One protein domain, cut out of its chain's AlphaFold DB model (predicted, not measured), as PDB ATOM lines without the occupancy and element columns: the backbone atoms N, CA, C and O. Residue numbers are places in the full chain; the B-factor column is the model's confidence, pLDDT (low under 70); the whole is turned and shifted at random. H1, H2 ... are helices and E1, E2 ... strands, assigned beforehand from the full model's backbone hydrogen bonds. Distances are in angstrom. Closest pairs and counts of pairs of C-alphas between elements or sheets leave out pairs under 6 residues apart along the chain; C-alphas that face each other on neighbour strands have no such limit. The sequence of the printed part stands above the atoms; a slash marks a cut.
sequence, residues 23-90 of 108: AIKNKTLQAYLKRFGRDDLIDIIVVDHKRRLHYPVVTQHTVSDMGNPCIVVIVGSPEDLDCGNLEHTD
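Overview. This is residues 23 to 90 of the 108 residues of an uncharacterized protein of Enterocloster asparagiformis (UniProt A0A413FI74). Two antiparallel strand hairpins, E1-E2 and E3-E4, follow end to end as a long thin strip, E2 running on into E3 at 47 degrees. H1 stands off from the E3-E4 hairpin, and residues 84 to 90 stick out at the opposite end. The 68 printed residues include two named helices and four named strands, in the order H1, E1, E2, E3, E4, H2. The mixed whole is loose, radius of gyration of the C-alphas 15.7 A, spanning 53 by 25 by 20 A.

Arrangement. H1, residues 23 to 33, has 6 of 7 O i to N i+4 pairs within hydrogen-bond range. E1, residues 46 to 48, and E2, residues 53 to 55, form a hairpin, N 48 and O 53 2.8 A apart. E3, residues 57 to 63, and E4, residues 70 to 75, form another, N 61 and O 72 2.8 A apart. The closest C-alphas of E2 and E4, Tyr 55 and Val 75, are 5.8 A apart. H1 and E4 are only just apart, at 8.2 A.

Along the chain. H1 begins at C-alpha 23 (-56.040, -29.070, -45.586) and measures 15.8 A, E3 16.7 A, E4 15.9 A. H2, residues 83 to 86, ends at C-alpha 86 (-37.913, -23.063, -11.449).

Size, cuts and confidence. The printed part has no cut. H1 to E1 is a long link. Residues 37 to 41, 63 to 70 and 83 to 90 have pLDDT under 70.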
ATOM      1  N   ALA A  23     -56.021 -29.710 -44.270       73.50
ATOM      2  CA  ALA A  23     -56.040 -29.070 -45.586       73.50
ATOM      3  C   ALA A  23     -56.489 -27.596 -45.526       73.50
ATOM      4  O   ALA A  23     -56.052 -26.778 -46.338       73.50
ATOM      5  N   ILE A  24     -57.347 -27.255 -44.561       78.44
ATOM      6  CA  ILE A  24     -57.821 -25.890 -44.322       78.44
ATOM      7  C   ILE A  24     -56.778 -25.110 -43.517       78.44
ATOM      8  O   ILE A  24     -56.468 -23.989 -43.907       78.44
ATOM      9  N   LYS A  25     -56.141 -25.717 -42.499       76.00
ATOM     10  CA  LYS A  25     -55.016 -25.115 -41.754       76.00
ATOM     11  C   LYS A  25     -53.938 -24.590 -42.698       76.00
ATOM     12  O   LYS A  25     -53.532 -23.440 -42.578       76.00
ATOM     13  N   ASN A  26     -53.521 -25.408 -43.669       71.00
ATOM     14  CA  ASN A  26     -52.469 -25.029 -44.612       71.00
ATOM     15  C   ASN A  26     -52.882 -23.823 -45.477       71.00
ATOM     16  O   ASN A  26     -52.148 -22.841 -45.557       71.00
ATOM     17  N   LYS A  27     -54.089 -23.844 -46.060       77.50
ATOM     18  CA  LYS A  27     -54.599 -22.715 -46.860       77.50
ATOM     19  C   LYS A  27     -54.746 -21.434 -46.039       77.50
ATOM     20  O   LYS A  27     -54.370 -20.365 -46.517       77.50
ATOM     21  N   THR A  28     -55.270 -21.541 -44.821       76.88
ATOM     22  CA  THR A  28     -55.455 -20.412 -43.905       76.88
ATOM     23  C   THR A  28     -54.113 -19.812 -43.489       76.88
ATOM     24  O   THR A  28     -53.941 -18.599 -43.574       76.88
ATOM     25  N   LEU A  29     -53.132 -20.650 -43.137       76.44
ATOM     26  CA  LEU A  29     -51.778 -20.206 -42.810       76.44
ATOM     27  C   LEU A  29     -51.100 -19.524 -44.005       76.44
ATOM     28  O   LEU A  29     -50.523 -18.453 -43.853       76.44
ATOM     29  N   GLN A  30     -51.215 -20.090 -45.210       74.19
ATOM     30  CA  GLN A  30     -50.675 -19.463 -46.420       74.19
ATOM     31  C   GLN A  30     -51.309 -18.096 -46.701       74.19
ATOM     32  O   GLN A  30     -50.604 -17.156 -47.061       74.19
ATOM     33  N   ALA A  31     -52.630 -17.970 -46.562       79.31
ATOM     34  CA  ALA A  31     -53.323 -16.699 -46.762       79.31
ATOM     35  C   ALA A  31     -52.909 -15.654 -45.718       79.31
ATOM     36  O   ALA A  31     -52.742 -14.486 -46.060       79.31
ATOM     37  N   TYR A  32     -52.707 -16.084 -44.472       77.31
ATOM     38  CA  TYR A  32     -52.211 -15.241 -43.394       77.31
ATOM     39  C   TYR A  32     -50.790 -14.729 -43.683       77.31
ATOM     40  O   TYR A  32     -50.573 -13.521 -43.685       77.31
ATOM     41  N   LEU A  33     -49.860 -15.620 -44.047       73.94
ATOM     42  CA  LEU A  33     -48.474 -15.255 -44.370       73.94
ATOM     43  C   LEU A  33     -48.360 -14.319 -45.586       73.94
ATOM     44  O   LEU A  33     -47.466 -13.483 -45.637       73.94
ATOM     45  N   LYS A  34     -49.285 -14.406 -46.554       76.19
ATOM     46  CA  LYS A  34     -49.329 -13.511 -47.730       76.19
ATOM     47  C   LYS A  34     -49.690 -12.057 -47.408       76.19
ATOM     48  O   LYS A  34     -49.625 -11.223 -48.308       76.19
ATOM     49  N   ARG A  35     -50.122 -11.749 -46.179       75.81
ATOM     50  CA  ARG A  35     -50.430 -10.373 -45.755       75.81
ATOM     51  C   ARG A  35     -49.177  -9.567 -45.427       75.81
ATOM     52  O   ARG A  35     -49.247  -8.345 -45.479       75.81
ATOM     53  N   PHE A  36     -48.079 -10.243 -45.105       73.81
ATOM     54  CA  PHE A  36     -46.800  -9.602 -44.838       73.81
ATOM     55  C   PHE A  36     -46.126  -9.205 -46.152       73.81
ATOM     56  O   PHE A  36     -46.168  -9.932 -47.151       73.81
ATOM     57  N   GLY A  37     -45.527  -8.021 -46.153       68.25
ATOM     58  CA  GLY A  37     -44.649  -7.541 -47.201       68.25
ATOM     59  C   GLY A  37     -43.433  -8.448 -47.366       68.25
ATOM     60  O   GLY A  37     -43.043  -9.203 -46.481       68.25
ATOM     61  N   ARG A  38     -42.806  -8.370 -48.541       67.44
ATOM     62  CA  ARG A  38     -41.619  -9.174 -48.862       67.44
ATOM     63  C   ARG A  38     -40.431  -8.884 -47.936       67.44
ATOM     64  O   ARG A  38     -39.627  -9.781 -47.708       67.44
ATOM     65  N   ASP A  39     -40.340  -7.647 -47.461       69.88
ATOM     66  CA  ASP A  39     -39.239  -7.141 -46.641       69.88
ATOM     67  C   ASP A  39     -39.633  -7.020 -45.155       69.88
ATOM     68  O   ASP A  39     -38.866  -6.483 -44.357       69.88
ATOM     69  N   ASP A  40     -40.820  -7.514 -44.782       69.19
ATOM     70  CA  ASP A  40     -41.272  -7.513 -43.394       69.19
ATOM     71  C   ASP A  40     -40.463  -8.531 -42.583       69.19
ATOM     72  O   ASP A  40     -40.190  -9.652 -43.024       69.19
ATOM     73  N   LEU A  41     -40.097  -8.141 -41.363       67.81
ATOM     74  CA  LEU A  41     -39.489  -9.043 -40.393       67.81
ATOM     75  C   LEU A  41     -40.595  -9.898 -39.769       67.81
ATOM     76  O   LEU A  41     -41.505  -9.374 -39.131       67.81
ATOM     77  N   ILE A  42     -40.519 -11.210 -39.981       71.25
ATOM     78  CA  ILE A  42     -41.459 -12.184 -39.423       71.25
ATOM     79  C   ILE A  42     -40.708 -13.019 -38.392       71.25
ATOM     80  O   ILE A  42     -39.868 -13.839 -38.766       71.25
ATOM     81  N   ASP A  43     -41.059 -12.845 -37.120       70.81
ATOM     82  CA  ASP A  43     -40.616 -13.725 -36.041       70.81
ATOM     83  C   ASP A  43     -41.602 -14.887 -35.874       70.81
ATOM     84  O   ASP A  43     -42.824 -14.706 -35.863       70.81
ATOM     85  N   ILE A  44     -41.074 -16.107 -35.764       76.38
ATOM     86  CA  ILE A  44     -41.868 -17.331 -35.638       76.38
ATOM     87  C   ILE A  44     -41.538 -17.993 -34.307       76.38
ATOM     88  O   ILE A  44     -40.385 -18.319 -34.036       76.38
ATOM     89  N   ILE A  45     -42.570 -18.250 -33.505       75.19
ATOM     90  CA  ILE A  45     -42.462 -18.973 -32.237       75.19
ATOM     91  C   ILE A  45     -43.284 -20.257 -32.351       75.19
ATOM     92  O   ILE A  45     -44.441 -20.227 -32.775       75.19
ATOM     93  N   VAL A  46     -42.692 -21.393 -31.975       80.12
ATOM     94  CA  VAL A  46     -43.345 -22.708 -32.021       80.12
ATOM     95  C   VAL A  46     -43.496 -23.248 -30.603       80.12
ATOM     96  O   VAL A  46     -42.509 -23.474 -29.905       80.12
ATOM     97  N   VAL A  47     -44.742 -23.468 -30.178       78.94
ATOM     98  CA  VAL A  47     -45.077 -23.930 -28.823       78.94
ATOM     99  C   VAL A  47     -46.114 -25.055 -28.843       78.94
ATOM    100  O   VAL A  47     -47.079 -25.011 -29.605       78.94
ATOM    101  N   ASP A  48     -45.946 -26.047 -27.964       77.56
ATOM    102  CA  ASP A  48     -47.024 -26.949 -27.547       77.56
ATOM    103  C   ASP A  48     -47.602 -26.424 -26.235       77.56
ATOM    104  O   ASP A  48     -47.056 -26.634 -25.149       77.56
ATOM    105  N   HIS A  49     -48.741 -25.748 -26.344       71.69
ATOM    106  CA  HIS A  49     -49.373 -25.092 -25.211       71.69
ATOM    107  C   HIS A  49     -49.897 -26.085 -24.156       71.69
ATOM    108  O   HIS A  49     -49.936 -25.773 -22.967       71.69
ATOM    109  N   LYS A  50     -50.293 -27.299 -24.562       74.75
ATOM    110  CA  LYS A  50     -50.859 -28.298 -23.640       74.75
ATOM    111  C   LYS A  50     -49.776 -28.904 -22.768       74.75
ATOM    112  O   LYS A  50     -50.020 -29.191 -21.601       74.75
ATOM    113  N   ARG A  51     -48.600 -29.116 -23.359       78.38
ATOM    114  CA  ARG A  51     -47.432 -29.676 -22.675       78.38
ATOM    115  C   ARG A  51     -46.489 -28.618 -22.121       78.38
ATOM    116  O   ARG A  51     -45.537 -28.997 -21.458       78.38
ATOM    117  N   ARG A  52     -46.761 -27.334 -22.382       80.44
ATOM    118  CA  ARG A  52     -45.916 -26.197 -21.992       80.44
ATOM    119  C   ARG A  52     -44.484 -26.339 -22.528       80.44
ATOM    120  O   ARG A  52     -43.520 -26.045 -21.839       80.44
ATOM    121  N   LEU A  53     -44.352 -26.776 -23.781       81.50
ATOM    122  CA  LEU A  53     -43.055 -26.927 -24.445       81.50
ATOM    123  C   LEU A  53     -42.836 -25.813 -25.467       81.50
ATOM    124  O   LEU A  53     -43.727 -25.510 -26.263       81.50
ATOM    125  N   HIS A  54     -41.631 -25.258 -25.481       85.06
ATOM    126  CA  HIS A  54     -41.110 -24.384 -26.524       85.06
ATOM    127  C   HIS A  54     -40.190 -25.184 -27.448       85.06
ATOM    128  O   HIS A  54     -39.391 -25.996 -26.992       85.06
ATOM    129  N   TYR A  55     -40.300 -24.972 -28.756       86.62
ATOM    130  CA  TYR A  55     -39.418 -25.588 -29.742       86.62
ATOM    131  C   TYR A  55     -38.534 -24.495 -30.352       86.62
ATOM    132  O   TYR A  55     -39.029 -23.730 -31.187       86.62
ATOM    133  N   PRO A  56     -37.245 -24.405 -29.968       83.06
ATOM    134  CA  PRO A  56     -36.374 -23.326 -30.409       83.06
ATOM    135  C   PRO A  56     -36.207 -23.372 -31.924       83.06
ATOM    136  O   PRO A  56     -35.865 -24.412 -32.493       83.06
ATOM    137  N   VAL A  57     -36.445 -22.243 -32.591       84.44
ATOM    138  CA  VAL A  57     -36.182 -22.111 -34.026       84.44
ATOM    139  C   VAL A  57     -34.672 -22.061 -34.230       84.44
ATOM    140  O   VAL A  57     -34.008 -21.112 -33.830       84.44
ATOM    141  N   VAL A  58     -34.127 -23.105 -34.852       87.56
ATOM    142  CA  VAL A  58     -32.691 -23.233 -35.130       87.56
ATOM    143  C   VAL A  58     -32.336 -22.480 -36.406       87.56
ATOM    144  O   VAL A  58     -31.340 -21.764 -36.451       87.56
ATOM    145  N   THR A  59     -33.165 -22.640 -37.442       82.12
ATOM    146  CA  THR A  59     -32.940 -22.034 -38.757       82.12
ATOM    147  C   THR A  59     -34.266 -21.756 -39.455       82.12
ATOM    148  O   THR A  59     -35.209 -22.542 -39.361       82.12
ATOM    149  N   GLN A  60     -34.304 -20.676 -40.233       80.69
ATOM    150  CA  GLN A  60     -35.398 -20.341 -41.138       80.69
ATOM    151  C   GLN A  60     -34.872 -20.194 -42.569       80.69
ATOM    152  O   GLN A  60     -33.862 -19.532 -42.808       80.69
ATOM    153  N   HIS A  61     -35.575 -20.786 -43.533       74.38
ATOM    154  CA  HIS A  61     -35.307 -20.613 -44.957       74.38
ATOM    155  C   HIS A  61     -36.540 -20.073 -45.665       74.38
ATOM    156  O   HIS A  61     -37.624 -20.645 -45.561       74.38
ATOM    157  N   THR A  62     -36.363 -19.012 -46.444       70.44
ATOM    158  CA  THR A  62     -37.394 -18.531 -47.364       70.44
ATOM    159  C   THR A  62     -37.123 -19.121 -48.741       70.44
ATOM    160  O   THR A  62     -36.085 -18.857 -49.345       70.44
ATOM    161  N   VAL A  63     -38.053 -19.930 -49.237       67.12
ATOM    162  CA  VAL A  63     -37.955 -20.618 -50.525       67.12
ATOM    163  C   VAL A  63     -38.938 -19.952 -51.482       67.12
ATOM    164  O   VAL A  63     -40.152 -20.097 -51.358       67.12
ATOM    165  N   SER A  64     -38.417 -19.149 -52.411       61.22
ATOM    166  CA  SER A  64     -39.222 -18.325 -53.326       61.22
ATOM    167  C   SER A  64     -39.368 -18.903 -54.737       61.22
ATOM    168  O   SER A  64     -40.108 -18.348 -55.545       61.22
ATOM    169  N   ASP A  65     -38.656 -19.980 -55.064       58.62
ATOM    170  CA  ASP A  65     -38.578 -20.589 -56.399       58.62
ATOM    171  C   ASP A  65     -39.666 -21.648 -56.675       58.62
ATOM    172  O   ASP A  65     -39.856 -22.065 -57.816       58.62
ATOM    173  N   MET A  66     -40.457 -22.030 -55.667       52.72
ATOM    174  CA  MET A  66     -41.468 -23.096 -55.747       52.72
ATOM    175  C   MET A  66     -42.865 -22.676 -56.255       52.72
ATOM    176  O   MET A  66     -43.876 -23.290 -55.908       52.72
ATOM    177  N   GLY A  67     -42.978 -21.638 -57.087       56.16
ATOM    178  CA  GLY A  67     -44.257 -21.149 -57.638       56.16
ATOM    179  C   GLY A  67     -45.182 -20.462 -56.616       56.16
ATOM    180  O   GLY A  67     -45.862 -19.500 -56.962       56.16
ATOM    181  N   ASN A  68     -45.152 -20.881 -55.350       59.59
ATOM    182  CA  ASN A  68     -45.623 -20.132 -54.191       59.59
ATOM    183  C   ASN A  68     -44.466 -20.009 -53.190       59.59
ATOM    184  O   ASN A  68     -43.892 -21.040 -52.835       59.59
ATOM    185  N   PRO A  69     -44.138 -18.798 -52.709       62.75
ATOM    186  CA  PRO A  69     -43.141 -18.632 -51.661       62.75
ATOM    187  C   PRO A  69     -43.550 -19.395 -50.399       62.75
ATOM    188  O   PRO A  69     -44.702 -19.302 -49.967       62.75
ATOM    189  N   CYS A  70     -42.619 -20.133 -49.806       66.56
ATOM    190  CA  CYS A  70     -42.820 -20.802 -48.528       66.56
ATOM    191  C   CYS A  70     -41.680 -20.496 -47.556       66.56
ATOM    192  O   CYS A  70     -40.561 -20.170 -47.952       66.56
ATOM    193  N   ILE A  71     -41.992 -20.584 -46.264       74.38
ATOM    194  CA  ILE A  71     -41.022 -20.472 -45.179       74.38
ATOM    195  C   ILE A  71     -40.849 -21.873 -44.601       74.38
ATOM    196  O   ILE A  71     -41.823 -22.516 -44.208       74.38
ATOM    197  N   VAL A  72     -39.612 -22.356 -44.576       73.62
ATOM    198  CA  VAL A  72     -39.226 -23.606 -43.927       73.62
ATOM    199  C   VAL A  72     -38.582 -23.251 -42.597       73.62
ATOM    200  O   VAL A  72     -37.568 -22.556 -42.567       73.62
ATOM    201  N   VAL A  73     -39.173 -23.730 -41.507       81.94
ATOM    202  CA  VAL A  73     -38.680 -23.514 -40.145       81.94
ATOM    203  C   VAL A  73     -38.135 -24.835 -39.624       81.94
ATOM    204  O   VAL A  73     -38.858 -25.831 -39.578       81.94
ATOM    205  N   ILE A  74     -36.858 -24.854 -39.256       79.56
ATOM    206  CA  ILE A  74     -36.217 -25.988 -38.593       79.56
ATOM    207  C   ILE A  74     -36.198 -25.683 -37.101       79.56
ATOM    208  O   ILE A  74     -35.606 -24.690 -36.679       79.56
ATOM    209  N   VAL A  75     -36.836 -26.546 -36.315       86.94
ATOM    210  CA  VAL A  75     -36.879 -26.434 -34.855       86.94
ATOM    211  C   VAL A  75     -35.987 -27.477 -34.187       86.94
ATOM    212  O   VAL A  75     -35.760 -28.558 -34.736       86.94
ATOM    213  N   GLY A  76     -35.469 -27.135 -33.012       86.38
ATOM    214  CA  GLY A  76     -34.646 -27.997 -32.174       86.38
ATOM    215  C   GLY A  76     -35.470 -28.916 -31.270       86.38
ATOM    216  O   GLY A  76     -36.680 -29.088 -31.438       86.38
ATOM    217  N   SER A  77     -34.787 -29.531 -30.305       89.19
ATOM    218  CA  SER A  77     -35.430 -30.339 -29.267       89.19
ATOM    219  C   SER A  77     -36.352 -29.481 -28.393       89.19
ATOM    220  O   SER A  77     -36.025 -28.323 -28.154       89.19
ATOM    221  N   PRO A  78     -37.486 -30.027 -27.914       88.81
ATOM    222  CA  PRO A  78     -38.385 -29.285 -27.041       88.81
ATOM    223  C   PRO A  78     -37.690 -28.902 -25.735       88.81
ATOM    224  O   PRO A  78     -37.035 -29.734 -25.106       88.81
ATOM    225  N   GLU A  79     -37.909 -27.666 -25.320       86.06
ATOM    226  CA  GLU A  79     -37.491 -27.091 -24.051       86.06
ATOM    227  C   GLU A  79     -38.735 -26.847 -23.193       86.06
ATOM    228  O   GLU A  79     -39.786 -26.443 -23.698       86.06
ATOM    229  N   ASP A  80     -38.639 -27.130 -21.898       82.38
ATOM    230  CA  ASP A  80     -39.742 -26.912 -20.966       82.38
ATOM    231  C   ASP A  80     -39.833 -25.421 -20.611       82.38
ATOM    232  O   ASP A  80     -38.869 -24.828 -20.122       82.38
ATOM    233  N   LEU A  81     -40.996 -24.813 -20.865       72.75
ATOM    234  CA  LEU A  81     -41.249 -23.407 -20.540       72.75
ATOM    235  C   LEU A  81     -41.227 -23.148 -19.028       72.75
ATOM    236  O   LEU A  81     -41.023 -22.010 -18.613       72.75
ATOM    237  N   ASP A  82     -41.418 -24.178 -18.202       71.00
ATOM    238  CA  ASP A  82     -41.383 -24.058 -16.747       71.00
ATOM    239  C   ASP A  82     -39.956 -24.099 -16.175       71.00
ATOM    240  O   ASP A  82     -39.749 -23.666 -15.039       71.00
ATOM    241  N   CYS A  83     -38.949 -24.540 -16.945       65.19
ATOM    242  CA  CYS A  83     -37.565 -24.621 -16.462       65.19
ATOM    243  C   CYS A  83     -37.001 -23.261 -16.022       65.19
ATOM    244  O   CYS A  83     -36.351 -23.197 -14.983       65.19
ATOM    245  N   GLY A  84     -37.297 -22.172 -16.742       56.66
ATOM    246  CA  GLY A  84     -36.846 -20.825 -16.361       56.66
ATOM    247  C   GLY A  84     -37.536 -20.272 -15.106       56.66
ATOM    248  O   GLY A  84     -36.943 -19.506 -14.356       56.66
ATOM    249  N   ASN A  85     -38.772 -20.699 -14.823       55.91
ATOM    250  CA  ASN A  85     -39.487 -20.290 -13.609       55.91
ATOM    251  C   ASN A  85     -39.010 -21.051 -12.363       55.91
ATOM    252  O   ASN A  85     -39.126 -20.538 -11.252       55.91
ATOM    253  N   LEU A  86     -38.463 -22.259 -12.541       54.25
ATOM    254  CA  LEU A  86     -37.913 -23.063 -11.449       54.25
ATOM    255  C   LEU A  86     -36.567 -22.527 -10.927       54.25
ATOM    256  O   LEU A  86     -36.221 -22.770  -9.771       54.25
ATOM    257  N   GLU A  87     -35.833 -21.747 -11.728       52.66
ATOM    258  CA  GLU A  87     -34.588 -21.087 -11.293       52.66
ATOM    259  C   GLU A  87     -34.829 -19.943 -10.287       52.66
ATOM    260  O   GLU A  87     -33.907 -19.549  -9.581       52.66
ATOM    261  N   HIS A  88     -36.073 -19.464 -10.153       52.59
ATOM    262  CA  HIS A  88     -36.469 -18.403  -9.212       52.59
ATOM    263  C   HIS A  88     -37.391 -18.889  -8.077       52.59
ATOM    264  O   HIS A  88     -37.985 -18.081  -7.364       52.59
ATOM    265  N   THR A  89     -37.537 -20.207  -7.897       48.34
ATOM    266  CA  THR A  89     -38.345 -20.783  -6.799       48.34
ATOM    267  C   THR A  89     -37.584 -21.010  -5.496       48.34
ATOM    268  O   THR A  89     -38.165 -21.526  -4.538       48.34
ATOM    269  N   ASP A  90     -36.307 -20.636  -5.423       51.91
ATOM    270  CA  ASP A  90     -35.543 -20.815  -4.196       51.91
ATOM    271  C   ASP A  90     -35.986 -19.767  -3.156       51.91
ATOM    272  O   ASP A  90     -35.823 -18.557  -3.315       51.91
TER     273      ASP A  90